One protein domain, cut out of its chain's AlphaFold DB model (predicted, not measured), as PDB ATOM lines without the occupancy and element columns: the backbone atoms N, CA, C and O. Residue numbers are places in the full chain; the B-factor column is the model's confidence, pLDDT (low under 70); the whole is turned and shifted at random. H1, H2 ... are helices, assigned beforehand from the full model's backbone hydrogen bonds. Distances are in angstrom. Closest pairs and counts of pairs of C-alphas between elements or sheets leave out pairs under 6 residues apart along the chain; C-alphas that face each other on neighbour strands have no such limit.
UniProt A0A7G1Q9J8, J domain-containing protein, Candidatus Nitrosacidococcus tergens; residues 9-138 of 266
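AT A GLANCE: This is residues 9 to 138 of the 266 residues of the protein "J domain-containing protein" of Candidatus Nitrosacidococcus tergens (UniProt A0A7G1Q9J8). What would one see first? Two groups of helices stand side by side: in one, H1, H2 and H3 pack on the long H4, and the other is a hairpin of the two long helices H6 and H7. H3 packs along H6 between the groups, the small H5 packs on H7 and meets H4 at a corner, and the short H8 lies at one end of the whole. How is it made up? The printed part has 130 residues, with eight named helices, H1 to H8 in order, and no named strand; the class is all helix. How compact is it? It is compact, with a radius of gyration of the C-alphas of 14.5 A and spans of 44 by 32 by 29 A.

IN THESE COORDINATES: Where do the first helices run? H1 is residues 9 to 17, with C-alpha 9 at (-8.384, 99.763, 52.795); H2 is residues 23 to 28 and H3 residues 35 to 42. H4, residues 57 to 73, is 22.5 A long and ends with C-alpha 73 at (-0.255, 87.716, 39.083). Where do the later ones run? H5 is residues 79 to 82, H6 is residues 91 to 105 and 20.7 A long, and H7 is residues 115 to 132 and 26.7 A long. H8, residues 135 to 138, ends with C-alpha 138 at (21.978, 98.650, 34.950).

HOW THE PARTS SIT: What touches the hub, H4? H1 touches residues 60 to 67 of H4, about perpendicular at 75 degrees, with the C-alphas of Tyr 16 and Ala 63 closest at 5.3 A. H2 touches residues 70 to 71 of H4 at a steep tilt of 55 degrees, closest at the C-alphas of Leu 26 and Ala 71, 4.8 A. H3 touches H4 at a steep tilt of 54 degrees, opposite ways, closest at the C-alphas of Gly 42 and Gln 61, 4.9 A. How does the hairpin join on? H6 and H7, a hairpin, touch at a shallow tilt of 9 degrees, opposite ways, with the C-alphas of Tyr 105 and Gly 117 closest at 5.6 A. H3 touches H6 at a shallow tilt of 22 degrees, the same way, closest at the C-alphas of Leu 39 and Leu 100, 6.2 A. H4 and H7 only just touch, with 3 pairs of C-alphas within 8 A, closest at Leu 73 and Tyr 120, 6.4 A. Where are H5 and H8? H5 touches H7, closest at the C-alphas of Leu 79 and Ala 127, 5.0 A, and touches H4 only at the corner, closest at the C-alphas of Cys 72 and Ile 82, 4.6 A. H8 is close to but not clearly touching H7, closest at the C-alphas of Leu 131 and Asn 137, 7.3 A. How are the backbones? Every O i to N i+4 pair is within hydrogen-bond range in H1, H2, H3, H4 and H6, and 13 of 14 in H7; H5 and H8 are too short for such a pair.

THE WHOLE: How large is it? The two C-alphas farthest apart are those of Ala 55 and Pro 135, 45.2 A, and the printed part has no cut. Which link is long? That from H3 to H4 is long, 14 residues, 43 to 56. Where is confidence low? The mean pLDDT of the printed part is 80.5, and residues 48 to 56, 107 to 115 and 135 to 138 of this model are under 70.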
ATOM      1  N   ALA A   9      -7.542 100.738  52.114       82.06
ATOM      2  CA  ALA A   9      -8.384  99.763  52.795       82.06
ATOM      3  C   ALA A   9      -9.797  99.671  52.189       82.06
ATOM      4  O   ALA A   9     -10.276  98.567  51.942       82.06
ATOM      5  N   ASP A  10     -10.439 100.808  51.886       85.00
ATOM      6  CA  ASP A  10     -11.767 100.822  51.256       85.00
ATOM      7  C   ASP A  10     -11.746 100.168  49.872       85.00
ATOM      8  O   ASP A  10     -12.651  99.403  49.541       85.00
ATOM      9  N   LEU A  11     -10.706 100.445  49.077       85.75
ATOM     10  CA  LEU A  11     -10.531  99.844  47.756       85.75
ATOM     11  C   LEU A  11     -10.377  98.322  47.860       85.75
ATOM     12  O   LEU A  11     -11.065  97.590  47.153       85.75
ATOM     13  N   LEU A  12      -9.496  97.849  48.745       87.69
ATOM     14  CA  LEU A  12      -9.243  96.419  48.926       87.69
ATOM     15  C   LEU A  12     -10.509  95.685  49.376       87.69
ATOM     16  O   LEU A  12     -10.869  94.666  48.787       87.69
ATOM     17  N   SER A  13     -11.222  96.224  50.370       86.56
ATOM     18  CA  SER A  13     -12.485  95.641  50.832       86.56
ATOM     19  C   SER A  13     -13.558  95.636  49.740       86.56
ATOM     20  O   SER A  13     -14.237  94.624  49.577       86.56
ATOM     21  N   ALA A  14     -13.691  96.712  48.959       85.50
ATOM     22  CA  ALA A  14     -14.671  96.788  47.874       85.50
ATOM     23  C   ALA A  14     -14.391  95.765  46.762       85.50
ATOM     24  O   ALA A  14     -15.308  95.074  46.312       85.50
ATOM     25  N   VAL A  15     -13.122  95.621  46.364       85.88
ATOM     26  CA  VAL A  15     -12.693  94.638  45.358       85.88
ATOM     27  C   VAL A  15     -12.935  93.211  45.842       85.88
ATOM     28  O   VAL A  15     -13.388  92.374  45.066       85.88
ATOM     29  N   TYR A  16     -12.664  92.937  47.118       87.00
ATOM     30  CA  TYR A  16     -12.870  91.611  47.696       87.00
ATOM     31  C   TYR A  16     -14.353  91.227  47.775       87.00
ATOM     32  O   TYR A  16     -14.705  90.080  47.521       87.00
ATOM     33  N   GLN A  17     -15.231  92.186  48.086       86.25
ATOM     34  CA  GLN A  17     -16.675  91.948  48.165       86.25
ATOM     35  C   GLN A  17     -17.334  91.802  46.785       86.25
ATOM     36  O   GLN A  17     -18.230  90.978  46.633       86.25
ATOM     37  N   ASN A  18     -16.899  92.573  45.778       87.56
ATOM     38  CA  ASN A  18     -17.536  92.616  44.454       87.56
ATOM     39  C   ASN A  18     -16.531  92.404  43.300       87.56
ATOM     40  O   ASN A  18     -16.379  93.272  42.438       87.56
ATOM     41  N   PRO A  19     -15.852  91.246  43.214       84.88
ATOM     42  CA  PRO A  19     -14.706  91.060  42.319       84.88
ATOM     43  C   PRO A  19     -15.034  91.201  40.826       84.88
ATOM     44  O   PRO A  19     -14.207  91.689  40.056       84.88
ATOM     45  N   LEU A  20     -16.244  90.814  40.407       84.44
ATOM     46  CA  LEU A  20     -16.670  90.886  39.004       84.44
ATOM     47  C   LEU A  20     -16.813  92.330  38.506       84.44
ATOM     48  O   LEU A  20     -16.469  92.615  37.363       84.44
ATOM     49  N   GLN A  21     -17.255  93.250  39.366       86.06
ATOM     50  CA  GLN A  21     -17.435  94.660  38.999       86.06
ATOM     51  C   GLN A  21     -16.099  95.361  38.734       86.06
ATOM     52  O   GLN A  21     -16.017  96.259  37.900       86.06
ATOM     53  N   TYR A  22     -15.040  94.928  39.419       83.81
ATOM     54  CA  TYR A  22     -13.713  95.530  39.321       83.81
ATOM     55  C   TYR A  22     -12.784  94.798  38.344       83.81
ATOM     56  O   TYR A  22     -11.634  95.203  38.194       83.81
ATOM     57  N   GLN A  23     -13.240  93.747  37.652       82.50
ATOM     58  CA  GLN A  23     -12.368  92.889  36.840       82.50
ATOM     59  C   GLN A  23     -11.634  93.655  35.728       82.50
ATOM     60  O   GLN A  23     -10.425  93.486  35.547       82.50
ATOM     61  N   ASP A  24     -12.339  94.519  34.998       82.44
ATOM     62  CA  ASP A  24     -11.732  95.332  33.939       82.44
ATOM     63  C   ASP A  24     -10.780  96.389  34.502       82.44
ATOM     64  O   ASP A  24      -9.709  96.639  33.939       82.44
ATOM     65  N   GLN A  25     -11.135  96.962  35.653       83.62
ATOM     66  CA  GLN A  25     -10.307  97.941  36.341       83.62
ATOM     67  C   GLN A  25      -9.011  97.302  36.854       83.62
ATOM     68  O   GLN A  25      -7.939  97.853  36.636       83.62
ATOM     69  N   LEU A  26      -9.066  96.108  37.442       83.88
ATOM     70  CA  LEU A  26      -7.882  95.375  37.910       83.88
ATOM     71  C   LEU A  26      -6.903  95.074  36.773       83.88
ATOM     72  O   LEU A  26      -5.688  95.085  36.980       83.88
ATOM     73  N   LYS A  27      -7.430  94.855  35.562       80.56
ATOM     74  CA  LYS A  27      -6.615  94.557  34.386       80.56
ATOM     75  C   LYS A  27      -5.984  95.789  33.740       80.56
ATOM     76  O   LYS A  27      -4.874  95.690  33.226       80.56
ATOM     77  N   LYS A  28      -6.702  96.912  33.684       80.88
ATOM     78  CA  LYS A  28      -6.305  98.074  32.865       80.88
ATOM     79  C   LYS A  28      -5.903  99.295  33.683       80.88
ATOM     80  O   LYS A  28      -5.117 100.107  33.205       80.88
ATOM     81  N   ALA A  29      -6.445  99.456  34.885       84.00
ATOM     82  CA  ALA A  29      -6.185 100.637  35.693       84.00
ATOM     83  C   ALA A  29      -4.774 100.604  36.295       84.00
ATOM     84  O   ALA A  29      -4.221  99.521  36.534       84.00
ATOM     85  N   PRO A  30      -4.183 101.776  36.575       84.62
ATOM     86  CA  PRO A  30      -2.963 101.842  37.363       84.62
ATOM     87  C   PRO A  30      -3.190 101.243  38.758       84.62
ATOM     88  O   PRO A  30      -4.264 101.372  39.346       84.62
ATOM     89  N   LEU A  31      -2.159 100.576  39.272       86.06
ATOM     90  CA  LEU A  31      -2.078 100.107  40.649       86.06
ATOM     91  C   LEU A  31      -2.141 101.298  41.616       86.06
ATOM     92  O   LEU A  31      -1.649 102.378  41.269       86.06
ATOM     93  N   PRO A  32      -2.714 101.105  42.817       84.69
ATOM     94  CA  PRO A  32      -2.779 102.140  43.834       84.69
ATOM     95  C   PRO A  32      -1.371 102.541  44.267       84.69
ATOM     96  O   PRO A  32      -0.496 101.691  44.413       84.69
ATOM     97  N   ASP A  33      -1.178 103.835  44.489       80.88
ATOM     98  CA  ASP A  33       0.083 104.415  44.943       80.88
ATOM     99  C   ASP A  33      -0.090 104.919  46.391       80.88
ATOM    100  O   ASP A  33      -1.027 105.687  46.636       80.88
ATOM    101  N   PRO A  34       0.733 104.484  47.368       83.62
ATOM    102  CA  PRO A  34       1.852 103.547  47.245       83.62
ATOM    103  C   PRO A  34       1.436 102.063  47.295       83.62
ATOM    104  O   PRO A  34       0.819 101.589  48.251       83.62
ATOM    105  N   PHE A  35       1.853 101.280  46.291       88.62
ATOM    106  CA  PHE A  35       1.515  99.848  46.200       88.62
ATOM    107  C   PHE A  35       2.231  98.985  47.251       88.62
ATOM    108  O   PHE A  35       1.749  97.917  47.635       88.62
ATOM    109  N   ILE A  36       3.373  99.458  47.761       88.38
ATOM    110  CA  ILE A  36       4.161  98.769  48.793       88.38
ATOM    111  C   ILE A  36       3.330  98.448  50.041       88.38
ATOM    112  O   ILE A  36       3.568  97.433  50.697       88.38
ATOM    113  N   ASP A  37       2.335  99.275  50.360       87.81
ATOM    114  CA  ASP A  37       1.493  99.064  51.529       87.81
ATOM    115  C   ASP A  37       0.517  97.904  51.308       87.81
ATOM    116  O   ASP A  37       0.335  97.084  52.202       87.81
ATOM    117  N   VAL A  38       0.005  97.711  50.090       88.50
ATOM    118  CA  VAL A  38      -0.786  96.515  49.746       88.50
ATOM    119  C   VAL A  38       0.054  95.243  49.917       88.50
ATOM    120  O   VAL A  38      -0.404  94.265  50.511       88.50
ATOM    121  N   LEU A  39       1.316  95.270  49.472       88.31
ATOM    122  CA  LEU A  39       2.247  94.146  49.638       88.31
ATOM    123  C   LEU A  39       2.558  93.859  51.113       88.31
ATOM    124  O   LEU A  39       2.595  92.700  51.528       88.31
ATOM    125  N   ARG A  40       2.765  94.903  51.922       88.06
ATOM    126  CA  ARG A  40       2.979  94.770  53.369       88.06
ATOM    127  C   ARG A  40       1.755  94.185  54.071       88.06
ATOM    128  O   ARG A  40       1.947  93.345  54.948       88.06
ATOM    129  N   LEU A  41       0.538  94.562  53.662       87.25
ATOM    130  CA  LEU A  41      -0.702  94.002  54.211       87.25
ATOM    131  C   LEU A  41      -0.793  92.509  53.924       87.25
ATOM    132  O   LEU A  41      -1.013  91.733  54.848       87.25
ATOM    133  N   GLY A  42      -0.556  92.094  52.675       84.94
ATOM    134  CA  GLY A  42      -0.544  90.674  52.304       84.94
ATOM    135  C   GLY A  42       0.506  89.873  53.084       84.94
ATOM    136  O   GLY A  42       0.234  88.769  53.555       84.94
ATOM    137  N   ALA A  43       1.678  90.476  53.307       83.38
ATOM    138  CA  ALA A  43       2.776  89.939  54.113       83.38
ATOM    139  C   ALA A  43       2.528  89.952  55.635       83.38
ATOM    140  O   ALA A  43       3.435  89.602  56.392       83.38
ATOM    141  N   ASN A  44       1.343  90.379  56.086       81.88
ATOM    142  CA  ASN A  44       0.990  90.565  57.495       81.88
ATOM    143  C   ASN A  44       1.979  91.458  58.269       81.88
ATOM    144  O   ASN A  44       2.258  91.250  59.451       81.88
ATOM    145  N   LYS A  45       2.575  92.443  57.589       79.81
ATOM    146  CA  LYS A  45       3.443  93.441  58.221       79.81
ATOM    147  C   LYS A  45       2.597  94.611  58.709       79.81
ATOM    148  O   LYS A  45       1.638  95.009  58.056       79.81
ATOM    149  N   LYS A  46       2.977  95.187  59.852       70.56
ATOM    150  CA  LYS A  46       2.298  96.367  60.403       70.56
ATOM    151  C   LYS A  46       2.442  97.557  59.454       70.56
ATOM    152  O   LYS A  46       3.538  97.833  58.969       70.56
ATOM    153  N   ILE A  47       1.342  98.270  59.247       73.19
ATOM    154  CA  ILE A  47       1.280  99.507  58.465       73.19
ATOM    155  C   ILE A  47       0.563 100.551  59.303       73.19
ATOM    156  O   ILE A  47      -0.369 100.225  60.040       73.19
ATOM    157  N   GLN A  48       0.995 101.802  59.186       64.50
ATOM    158  CA  GLN A  48       0.241 102.939  59.697       64.50
ATOM    159  C   GLN A  48      -0.924 103.207  58.739       64.50
ATOM    160  O   GLN A  48      -0.819 104.011  57.821       64.50
ATOM    161  N   LEU A  49      -2.012 102.459  58.902       63.34
ATOM    162  CA  LEU A  49      -3.291 102.798  58.289       63.34
ATOM    163  C   LEU A  49      -4.043 103.737  59.227       63.34
ATOM    164  O   LEU A  49      -3.998 103.546  60.445       63.34
ATOM    165  N   ASP A  50      -4.753 104.712  58.657       59.22
ATOM    166  CA  ASP A  50      -5.632 105.596  59.417       59.22
ATOM    167  C   ASP A  50      -6.536 104.752  60.327       59.22
ATOM    168  O   ASP A  50      -7.288 103.879  59.886       59.22
ATOM    169  N   SER A  51      -6.405 105.001  61.626       49.53
ATOM    170  CA  SER A  51      -6.772 104.166  62.779       49.53
ATOM    171  C   SER A  51      -8.250 103.766  62.905       49.53
ATOM    172  O   SER A  51      -8.639 103.139  63.888       49.53
ATOM    173  N   ARG A  52      -9.098 104.093  61.925       52.44
ATOM    174  CA  ARG A  52     -10.551 103.885  61.976       52.44
ATOM    175  C   ARG A  52     -11.036 102.524  61.462       52.44
ATOM    176  O   ARG A  52     -12.207 102.221  61.664       52.44
ATOM    177  N   LYS A  53     -10.199 101.702  60.808       53.44
ATOM    178  CA  LYS A  53     -10.632 100.425  60.183       53.44
ATOM    179  C   LYS A  53      -9.669  99.237  60.355       53.44
ATOM    180  O   LYS A  53      -9.652  98.324  59.538       53.44
ATOM    181  N   THR A  54      -8.886  99.199  61.429       52.59
ATOM    182  CA  THR A  54      -8.067  98.020  61.794       52.59
ATOM    183  C   THR A  54      -8.880  96.850  62.365       52.59
ATOM    184  O   THR A  54      -8.337  95.761  62.560       52.59
ATOM    185  N   ALA A  55     -10.184  97.032  62.605       42.59
ATOM    186  CA  ALA A  55     -11.093  95.961  63.002       42.59
ATOM    187  C   ALA A  55     -11.317  94.996  61.820       42.59
ATOM    188  O   ALA A  55     -12.169  95.226  60.967       42.59
ATOM    189  N   GLY A  56     -10.496  93.943  61.748       53.12
ATOM    190  CA  GLY A  56     -10.531  92.931  60.683       53.12
ATOM    191  C   GLY A  56      -9.198  92.702  59.961       53.12
ATOM    192  O   GLY A  56      -9.205  92.476  58.754       53.12
ATOM    193  N   SER A  57      -8.060  92.757  60.670       70.62
ATOM    194  CA  SER A  57      -6.702  92.582  60.110       70.62
ATOM    195  C   SER A  57      -6.570  91.390  59.152       70.62
ATOM    196  O   SER A  57      -5.917  91.500  58.120       70.62
ATOM    197  N   GLU A  58      -7.218  90.264  59.458       79.44
ATOM    198  CA  GLU A  58      -7.171  89.067  58.612       79.44
ATOM    199  C   GLU A  58      -8.008  89.217  57.332       79.44
ATOM    200  O   GLU A  58      -7.562  88.849  56.248       79.44
ATOM    201  N   ALA A  59      -9.209  89.797  57.423       83.25
ATOM    202  CA  ALA A  59     -10.051  90.057  56.256       83.25
ATOM    203  C   ALA A  59      -9.381  91.060  55.305       83.25
ATOM    204  O   ALA A  59      -9.404  90.880  54.088       83.25
ATOM    205  N   LEU A  60      -8.721  92.078  55.862       84.56
ATOM    206  CA  LEU A  60      -7.948  93.047  55.093       84.56
ATOM    207  C   LEU A  60      -6.715  92.402  54.443       84.56
ATOM    208  O   LEU A  60      -6.424  92.683  53.283       84.56
ATOM    209  N   GLN A  61      -6.026  91.504  55.152       85.94
ATOM    210  CA  GLN A  61      -4.929  90.720  54.586       85.94
ATOM    211  C   GLN A  61      -5.415  89.848  53.420       85.94
ATOM    212  O   GLN A  61      -4.809  89.874  52.351       85.94
ATOM    213  N   LYS A  62      -6.523  89.114  53.584       86.12
ATOM    214  CA  LYS A  62      -7.126  88.299  52.514       86.12
ATOM    215  C   LYS A  62      -7.528  89.153  51.312       86.12
ATOM    216  O   LYS A  62      -7.245  88.775  50.180       86.12
ATOM    217  N   ALA A  63      -8.112  90.325  51.552       89.12
ATOM    218  CA  ALA A  63      -8.444  91.281  50.501       89.12
ATOM    219  C   ALA A  63      -7.195  91.802  49.768       89.12
ATOM    220  O   ALA A  63      -7.203  91.908  48.543       89.12
ATOM    221  N   ALA A  64      -6.105  92.078  50.493       89.69
ATOM    222  CA  ALA A  64      -4.829  92.478  49.906       89.69
ATOM    223  C   ALA A  64      -4.222  91.367  49.039       89.69
ATOM    224  O   ALA A  64      -3.812  91.630  47.911       89.69
ATOM    225  N   LEU A  65      -4.208  90.124  49.532       89.25
ATOM    226  CA  LEU A  65      -3.737  88.958  48.779       89.25
ATOM    227  C   LEU A  65      -4.546  88.772  47.497       89.25
ATOM    228  O   LEU A  65      -3.972  88.741  46.411       89.25
ATOM    229  N   PHE A  66      -5.875  88.774  47.613       89.12
ATOM    230  CA  PHE A  66      -6.776  88.680  46.472       89.12
ATOM    231  C   PHE A  66      -6.514  89.787  45.441       89.12
ATOM    232  O   PHE A  66      -6.433  89.523  44.243       89.12
ATOM    233  N   TYR A  67      -6.323  91.029  45.893       90.25
ATOM    234  CA  TYR A  67      -5.996  92.142  45.005       90.25
ATOM    235  C   TYR A  67      -4.675  91.909  44.256       90.25
ATOM    236  O   TYR A  67      -4.625  92.100  43.042       90.25
ATOM    237  N   ILE A  68      -3.620  91.469  44.952       90.50
ATOM    238  CA  ILE A  68      -2.310  91.175  44.349       90.50
ATOM    239  C   ILE A  68      -2.440  90.066  43.297       90.50
ATOM    240  O   ILE A  68      -1.922  90.201  42.187       90.50
ATOM    241  N   GLU A  69      -3.161  88.987  43.603       90.00
ATOM    242  CA  GLU A  69      -3.374  87.884  42.662       90.00
ATOM    243  C   GLU A  69      -4.068  88.358  41.381       90.00
ATOM    244  O   GLU A  69      -3.601  88.078  40.274       90.00
ATOM    245  N   GLN A  70      -5.149  89.126  41.517       89.38
ATOM    246  CA  GLN A  70      -5.947  89.560  40.373       89.38
ATOM    247  C   GLN A  70      -5.286  90.681  39.562       89.38
ATOM    248  O   GLN A  70      -5.329  90.645  38.331       89.38
ATOM    249  N   ALA A  71      -4.680  91.670  40.224       88.25
ATOM    250  CA  ALA A  71      -4.114  92.849  39.568       88.25
ATOM    251  C   ALA A  71      -2.689  92.632  39.034       88.25
ATOM    252  O   ALA A  71      -2.313  93.272  38.047       88.25
ATOM    253  N   CYS A  72      -1.900  91.758  39.674       88.38
ATOM    254  CA  CYS A  72      -0.491  91.534  39.333       88.38
ATOM    255  C   CYS A  72      -0.245  90.146  38.734       88.38
ATOM    256  O   CYS A  72       0.388  90.034  37.689       88.38
ATOM    257  N   LEU A  73      -0.725  89.078  39.377       86.38
ATOM    258  CA  LEU A  73      -0.255  87.716  39.083       86.38
ATOM    259  C   LEU A  73      -1.072  86.985  38.013       86.38
ATOM    260  O   LEU A  73      -0.561  86.059  37.374       86.38
ATOM    261  N   ASN A  74      -2.316  87.405  37.782       83.81
ATOM    262  CA  ASN A  74      -3.158  86.903  36.696       83.81
ATOM    263  C   ASN A  74      -2.814  87.512  35.326       83.81
ATOM    264  O   ASN A  74      -3.323  87.041  34.310       83.81
ATOM    265  N   GLN A  75      -1.941  88.522  35.276       74.00
ATOM    266  CA  GLN A  75      -1.475  89.136  34.035       74.00
ATOM    267  C   GLN A  75      -0.027  88.741  33.738       74.00
ATOM    268  O   GLN A  75       0.896  89.183  34.409       74.00
ATOM    269  N   GLU A  76       0.189  87.939  32.696       70.25
ATOM    270  CA  GLU A  76       1.538  87.463  32.341       70.25
ATOM    271  C   GLU A  76       2.321  88.427  31.436       70.25
ATOM    272  O   GLU A  76       3.517  88.253  31.231       70.25
ATOM    273  N   GLN A  77       1.661  89.440  30.870       75.81
ATOM    274  CA  GLN A  77       2.216  90.220  29.756       75.81
ATOM    275  C   GLN A  77       3.176  91.337  30.190       75.81
ATOM    276  O   GLN A  77       3.971  91.797  29.376       75.81
ATOM    277  N   ASN A  78       3.114  91.797  31.444       86.75
ATOM    278  CA  ASN A  78       3.906  92.935  31.909       86.75
ATOM    279  C   ASN A  78       4.702  92.579  33.173       86.75
ATOM    280  O   ASN A  78       4.138  92.408  34.253       86.75
ATOM    281  N   LEU A  79       6.029  92.515  33.038       89.44
ATOM    282  CA  LEU A  79       6.950  92.135  34.114       89.44
ATOM    283  C   LEU A  79       6.924  93.122  35.289       89.44
ATOM    284  O   LEU A  79       6.950  92.704  36.447       89.44
ATOM    285  N   TYR A  80       6.817  94.425  35.007       90.31
ATOM    286  CA  TYR A  80       6.692  95.451  36.045       90.31
ATOM    287  C   TYR A  80       5.383  95.282  36.814       90.31
ATOM    288  O   TYR A  80       5.368  95.358  38.041       90.31
ATOM    289  N   ARG A  81       4.297  94.952  36.105       91.06
ATOM    290  CA  ARG A  81       2.986  94.703  36.711       91.06
ATOM    291  C   ARG A  81       3.001  93.492  37.644       91.06
ATOM    292  O   ARG A  81       2.429  93.578  38.727       91.06
ATOM    293  N   ILE A  82       3.697  92.415  37.266       91.56
ATOM    294  CA  ILE A  82       3.880  91.215  38.106       91.56
ATOM    295  C   ILE A  82       4.568  91.566  39.434       91.56
ATOM    296  O   ILE A  82       4.197  91.026  40.475       91.56
ATOM    297  N   LEU A  83       5.524  92.503  39.425       91.06
ATOM    298  CA  LEU A  83       6.199  92.998  40.634       91.06
ATOM    299  C   LEU A  83       5.453  94.137  41.352       91.06
ATOM    300  O   LEU A  83       5.940  94.665  42.354       91.06
ATOM    301  N   GLY A  84       4.266  94.516  40.878       90.44
ATOM    302  CA  GLY A  84       3.460  95.552  41.517       90.44
ATOM    303  C   GLY A  84       3.866  96.983  41.170       90.44
ATOM    304  O   GLY A  84       3.692  97.879  41.992       90.44
ATOM    305  N   PHE A  85       4.412  97.211  39.975       90.12
ATOM    306  CA  PHE A  85       4.749  98.541  39.468       90.12
ATOM    307  C   PHE A  85       3.869  98.934  38.278       90.12
ATOM    308  O   PHE A  85       3.463  98.104  37.465       90.12
ATOM    309  N   ASN A  86       3.605 100.237  38.161       87.50
ATOM    310  CA  ASN A  86       2.913 100.824  37.009       87.50
ATOM    311  C   ASN A  86       3.843 101.083  35.809       87.50
ATOM    312  O   ASN A  86       3.357 101.324  34.708       87.50
ATOM    313  N   GLY A  87       5.164 101.022  36.002       86.25
ATOM    314  CA  GLY A  87       6.169 101.306  34.979       86.25
ATOM    315  C   GLY A  87       7.591 100.986  35.455       86.25
ATOM    316  O   GLY A  87       7.739 100.275  36.453       86.25
ATOM    317  N   PRO A  88       8.623 101.500  34.758       84.88
ATOM    318  CA  PRO A  88      10.024 101.317  35.130       84.88
ATOM    319  C   PRO A  88      10.292 101.792  36.559       84.88
ATOM    320  O   PRO A  88       9.820 102.855  36.962       84.88
ATOM    321  N   ALA A  89      11.043 101.003  37.321       84.69
ATOM    322  CA  ALA A  89      11.332 101.256  38.727       84.69
ATOM    323  C   ALA A  89      12.813 101.007  39.023       84.69
ATOM    324  O   ALA A  89      13.470 100.249  38.312       84.69
ATOM    325  N   SER A  90      13.326 101.616  40.095       85.62
ATOM    326  CA  SER A  90      14.725 101.440  40.489       85.62
ATOM    327  C   SER A  90      15.021  99.987  40.884       85.62
ATOM    328  O   SER A  90      14.170  99.297  41.456       85.62
ATOM    329  N   ALA A  91      16.261  99.532  40.675       83.44
ATOM    330  CA  ALA A  91      16.702  98.199  41.105       83.44
ATOM    331  C   ALA A  91      16.464  97.953  42.609       83.44
ATOM    332  O   ALA A  91      16.109  96.844  43.024       83.44
ATOM    333  N   SER A  92      16.601  99.005  43.425       84.31
ATOM    334  CA  SER A  92      16.369  98.938  44.869       84.31
ATOM    335  C   SER A  92      14.900  98.673  45.216       84.31
ATOM    336  O   SER A  92      14.610  97.930  46.155       84.31
ATOM    337  N   ASP A  93      13.964  99.233  44.448       87.38
ATOM    338  CA  ASP A  93      12.532  99.063  44.686       87.38
ATOM    339  C   ASP A  93      12.037  97.730  44.134       87.38
ATOM    340  O   ASP A  93      11.272  97.038  44.813       87.38
ATOM    341  N   LEU A  94      12.568  97.305  42.980       88.94
ATOM    342  CA  LEU A  94      12.350  95.962  42.437       88.94
ATOM    343  C   LEU A  94      12.712  94.889  43.472       88.94
ATOM    344  O   LEU A  94      11.920  93.979  43.717       88.94
ATOM    345  N   GLN A  95      13.863  95.023  44.142       89.38
ATOM    346  CA  GLN A  95      14.295  94.081  45.177       89.38
ATOM    347  C   GLN A  95      13.367  94.077  46.405       89.38
ATOM    348  O   GLN A  95      13.046  93.007  46.928       89.38
ATOM    349  N   LYS A  96      12.909  95.250  46.866       89.44
ATOM    350  CA  LYS A  96      11.992  95.357  48.018       89.44
ATOM    351  C   LYS A  96      10.651  94.679  47.735       89.44
ATOM    352  O   LYS A  96      10.176  93.901  48.563       89.44
ATOM    353  N   HIS A  97      10.052  94.965  46.578       92.06
ATOM    354  CA  HIS A  97       8.771  94.384  46.170       92.06
ATOM    355  C   HIS A  97       8.889  92.876  45.970       92.06
ATOM    356  O   HIS A  97       8.071  92.122  46.499       92.06
ATOM    357  N   TYR A  98       9.952  92.437  45.292       91.56
ATOM    358  CA  TYR A  98      10.275  91.024  45.129       91.56
ATOM    359  C   TYR A  98      10.338  90.294  46.477       91.56
ATOM    360  O   TYR A  98       9.696  89.259  46.649       91.56
ATOM    361  N   HIS A  99      11.046  90.853  47.462       89.44
ATOM    362  CA  HIS A  99      11.173  90.226  48.776       89.44
ATOM    363  C   HIS A  99       9.826  90.112  49.506       89.44
ATOM    364  O   HIS A  99       9.545  89.079  50.114       89.44
ATOM    365  N   LEU A 100       8.970  91.140  49.439       88.88
ATOM    366  CA  LEU A 100       7.630  91.077  50.036       88.88
ATOM    367  C   LEU A 100       6.744  90.033  49.351       88.88
ATOM    368  O   LEU A 100       6.080  89.262  50.038       88.88
ATOM    369  N   LEU A 101       6.772  89.970  48.019       89.75
ATOM    370  CA  LEU A 101       6.029  88.973  47.250       89.75
ATOM    371  C   LEU A 101       6.508  87.551  47.556       89.75
ATOM    372  O   LEU A 101       5.687  86.664  47.768       89.75
ATOM    373  N   MET A 102       7.820  87.332  47.650       88.25
ATOM    374  CA  MET A 102       8.370  86.034  48.039       88.25
ATOM    375  C   MET A 102       8.030  85.659  49.474       88.25
ATOM    376  O   MET A 102       7.773  84.496  49.737       88.25
ATOM    377  N   LEU A 103       7.965  86.612  50.405       85.12
ATOM    378  CA  LEU A 103       7.567  86.332  51.786       85.12
ATOM    379  C   LEU A 103       6.125  85.800  51.878       85.12
ATOM    380  O   LEU A 103       5.845  84.962  52.739       85.12
ATOM    381  N   VAL A 104       5.254  86.272  50.981       83.12
ATOM    382  CA  VAL A 104       3.850  85.861  50.855       83.12
ATOM    383  C   VAL A 104       3.705  84.536  50.105       83.12
ATOM    384  O   VAL A 104       3.090  83.609  50.621       83.12
ATOM    385  N   TYR A 105       4.277  84.432  48.904       82.31
ATOM    386  CA  TYR A 105       4.056  83.310  47.983       82.31
ATOM    387  C   TYR A 105       5.169  82.255  48.028       82.31
ATOM    388  O   TYR A 105       5.305  81.470  47.091       82.31
ATOM    389  N   HIS A 106       5.988  82.223  49.083       74.75
ATOM    390  CA  HIS A 106       7.077  81.253  49.173       74.75
ATOM    391  C   HIS A 106       6.532  79.813  49.103       74.75
ATOM    392  O   HIS A 106       5.669  79.462  49.916       74.75
ATOM    393  N   PRO A 107       7.066  78.940  48.227       66.69
ATOM    394  CA  PRO A 107       6.572  77.568  48.089       66.69
ATOM    395  C   PRO A 107       6.715  76.749  49.383       66.69
ATOM    396  O   PRO A 107       5.888  75.889  49.657       66.69
ATOM    397  N   ASP A 108       7.707  77.066  50.222       62.50
ATOM    398  CA  ASP A 108       7.946  76.393  51.514       62.50
ATOM    399  C   ASP A 108       6.928  76.774  52.609       62.50
ATOM    400  O   ASP A 108       6.758  76.074  53.601       62.50
ATOM    401  N   ARG A 109       6.223  77.902  52.444       61.75
ATOM    402  CA  ARG A 109       5.201  78.361  53.402       61.75
ATOM    403  C   ARG A 109       3.796  77.894  53.044       61.75
ATOM    404  O   ARG A 109       2.881  78.070  53.848       61.75
ATOM    405  N   ALA A 110       3.628  77.254  51.887       57.19
ATOM    406  CA  ALA A 110       2.389  76.625  51.460       57.19
ATOM    407  C   ALA A 110       2.142  75.326  52.252       57.19
ATOM    408  O   ALA A 110       2.189  74.222  51.712       57.19
ATOM    409  N   LYS A 111       1.878  75.456  53.560       47.44
ATOM    410  CA  LYS A 111       1.429  74.342  54.418       47.44
ATOM    411  C   LYS A 111       0.154  73.684  53.871       47.44
ATOM    412  O   LYS A 111      -0.058  72.497  54.080       47.44
ATOM    413  N   GLU A 112      -0.615  74.421  53.077       49.28
ATOM    414  CA  GLU A 112      -1.616  73.896  52.155       49.28
ATOM    415  C   GLU A 112      -1.090  74.114  50.736       49.28
ATOM    416  O   GLU A 112      -0.979  75.256  50.281       49.28
ATOM    417  N   ARG A 113      -0.701  73.028  50.052       47.91
ATOM    418  CA  ARG A 113      -0.160  73.038  48.681       47.91
ATOM    419  C   ARG A 113      -1.216  73.527  47.693       47.91
ATOM    420  O   ARG A 113      -1.805  72.758  46.938       47.91
ATOM    421  N   THR A 114      -1.463  74.825  47.688       60.16
ATOM    422  CA  THR A 114      -2.312  75.449  46.691       60.16
ATOM    423  C   THR A 114      -1.493  75.491  45.410       60.16
ATOM    424  O   THR A 114      -0.490  76.198  45.336       60.16
ATOM    425  N   ILE A 115      -1.912  74.721  44.404       64.19
ATOM    426  CA  ILE A 115      -1.262  74.580  43.083       64.19
ATOM    427  C   ILE A 115      -0.918  75.950  42.456       64.19
ATOM    428  O   ILE A 115       0.001  76.073  41.648       64.19
ATOM    429  N   TRP A 116      -1.643  76.998  42.843       72.56
ATOM    430  CA  TRP A 116      -1.448  78.373  42.394       72.56
ATOM    431  C   TRP A 116      -0.222  79.069  43.003       72.56
ATOM    432  O   TRP A 116       0.448  79.810  42.287       72.56
ATOM    433  N   GLY A 117       0.135  78.796  44.263       77.44
ATOM    434  CA  GLY A 117       1.251  79.460  44.949       77.44
ATOM    435  C   GLY A 117       2.605  79.205  44.282       77.44
ATOM    436  O   GLY A 117       3.368  80.139  44.043       77.44
ATOM    437  N   GLU A 118       2.870  77.961  43.874       80.69
ATOM    438  CA  GLU A 118       4.094  77.594  43.143       80.69
ATOM    439  C   GLU A 118       4.168  78.274  41.763       80.69
ATOM    440  O   GLU A 118       5.221  78.780  41.354       80.69
ATOM    441  N   LYS A 119       3.030  78.350  41.055       84.00
ATOM    442  CA  LYS A 119       2.934  79.049  39.764       84.00
ATOM    443  C   LYS A 119       3.215  80.541  39.925       84.00
ATOM    444  O   LYS A 119       3.970  81.110  39.137       84.00
ATOM    445  N   TYR A 120       2.646  81.167  40.951       86.62
ATOM    446  CA  TYR A 120       2.877  82.575  41.250       86.62
ATOM    447  C   TYR A 120       4.331  82.851  41.628       86.62
ATOM    448  O   TYR A 120       4.933  83.756  41.052       86.62
ATOM    449  N   ALA A 121       4.936  82.029  42.490       87.19
ATOM    450  CA  ALA A 121       6.346  82.163  42.847       87.19
ATOM    451  C   ALA A 121       7.263  82.078  41.618       87.19
ATOM    452  O   ALA A 121       8.152  82.908  41.440       87.19
ATOM    453  N   THR A 122       6.990  81.128  40.720       87.81
ATOM    454  CA  THR A 122       7.738  80.973  39.465       87.81
ATOM    455  C   THR A 122       7.632  82.220  38.583       87.81
ATOM    456  O   THR A 122       8.647  82.700  38.077       87.81
ATOM    457  N   ARG A 123       6.425  82.785  38.427       89.25
ATOM    458  CA  ARG A 123       6.203  84.016  37.646       89.25
ATOM    459  C   ARG A 123       6.929  85.219  38.246       89.25
ATOM    460  O   ARG A 123       7.571  85.965  37.510       89.25
ATOM    461  N   ILE A 124       6.860  85.388  39.566       90.31
ATOM    462  CA  ILE A 124       7.533  86.482  40.281       90.31
ATOM    463  C   ILE A 124       9.055  86.379  40.112       90.31
ATOM    464  O   ILE A 124       9.700  87.372  39.775       90.31
ATOM    465  N   ASN A 125       9.623  85.179  40.279       90.19
ATOM    466  CA  ASN A 125      11.056  84.935  40.085       90.19
ATOM    467  C   ASN A 125      11.488  85.272  38.656       90.19
ATOM    468  O   ASN A 125      12.463  85.993  38.451       90.19
ATOM    469  N   HIS A 126      10.737  84.786  37.668       90.06
ATOM    470  CA  HIS A 126      11.006  85.057  36.263       90.06
ATOM    471  C   HIS A 126      10.998  86.564  35.960       90.06
ATOM    472  O   HIS A 126      11.951  87.072  35.372       90.06
ATOM    473  N   ALA A 127       9.973  87.289  36.421       90.44
ATOM    474  CA  ALA A 127       9.875  88.732  36.223       90.44
ATOM    475  C   ALA A 127      11.036  89.497  36.876       90.44
ATOM    476  O   ALA A 127      11.630  90.366  36.240       90.44
ATOM    477  N   TYR A 128      11.407  89.145  38.110       91.31
ATOM    478  CA  TYR A 128      12.528  89.779  38.802       91.31
ATOM    479  C   TYR A 128      13.863  89.548  38.087       91.31
ATOM    480  O   TYR A 128      14.608  90.502  37.877       91.31
ATOM    481  N   HIS A 129      14.164  88.316  37.673       89.31
ATOM    482  CA  HIS A 129      15.422  88.013  36.986       89.31
ATOM    483  C   HIS A 129      15.524  88.685  35.616       89.31
ATOM    484  O   HIS A 129      16.590  89.192  35.275       89.31
ATOM    485  N   GLN A 130      14.429  88.734  34.852       88.75
ATOM    486  CA  GLN A 130      14.415  89.439  33.570       88.75
ATOM    487  C   GLN A 130      14.633  90.942  33.743       88.75
ATOM    488  O   GLN A 130      15.454  91.515  33.038       88.75
ATOM    489  N   LEU A 131      13.955  91.570  34.708       87.69
ATOM    490  CA  LEU A 131      14.097  93.007  34.955       87.69
ATOM    491  C   LEU A 131      15.446  93.376  35.570       87.69
ATOM    492  O   LEU A 131      15.986  94.434  35.263       87.69
ATOM    493  N   LYS A 132      16.008  92.515  36.420       84.38
ATOM    494  CA  LYS A 132      17.334  92.724  37.009       84.38
ATOM    495  C   LYS A 132      18.442  92.699  35.957       84.38
ATOM    496  O   LYS A 132      19.397  93.448  36.087       84.38
ATOM    497  N   ASN A 133      18.309  91.840  34.950       78.12
ATOM    498  CA  ASN A 133      19.291  91.689  33.879       78.12
ATOM    499  C   ASN A 133      19.000  92.609  32.675       78.12
ATOM    500  O   ASN A 133      19.688  92.512  31.660       78.12
ATOM    501  N   ASP A 134      17.966  93.456  32.748       78.56
ATOM    502  CA  ASP A 134      17.664  94.428  31.700       78.56
ATOM    503  C   ASP A 134      18.709  95.560  31.753       78.56
ATOM    504  O   ASP A 134      18.798  96.255  32.775       78.56
ATOM    505  N   PRO A 135      19.477  95.802  30.673       62.28
ATOM    506  CA  PRO A 135      20.510  96.840  30.639       62.28
ATOM    507  C   PRO A 135      19.971  98.249  30.940       62.28
ATOM    508  O   PRO A 135      20.729  99.121  31.365       62.28
ATOM    509  N   LYS A 136      18.662  98.488  30.774       64.44
ATOM    510  CA  LYS A 136      18.019  99.759  31.147       64.44
ATOM    511  C   LYS A 136      18.011 100.012  32.659       64.44
ATOM    512  O   LYS A 136      18.006 101.169  33.069       64.44
ATOM    513  N   ASN A 137      18.045  98.956  33.475       57.88
ATOM    514  CA  ASN A 137      18.124  99.045  34.936       57.88
ATOM    515  C   ASN A 137      19.580  99.052  35.450       57.88
ATOM    516  O   ASN A 137      19.840  99.536  36.555       57.88
ATOM    517  N   ASP A 138      20.540  98.589  34.640       49.78
ATOM    518  CA  ASP A 138      21.978  98.650  34.950       49.78
ATOM    519  C   ASP A 138      22.544 100.076  34.852       49.78
ATOM    520  O   ASP A 138      23.398 100.459  35.652       49.78
TER     521      ASP A 138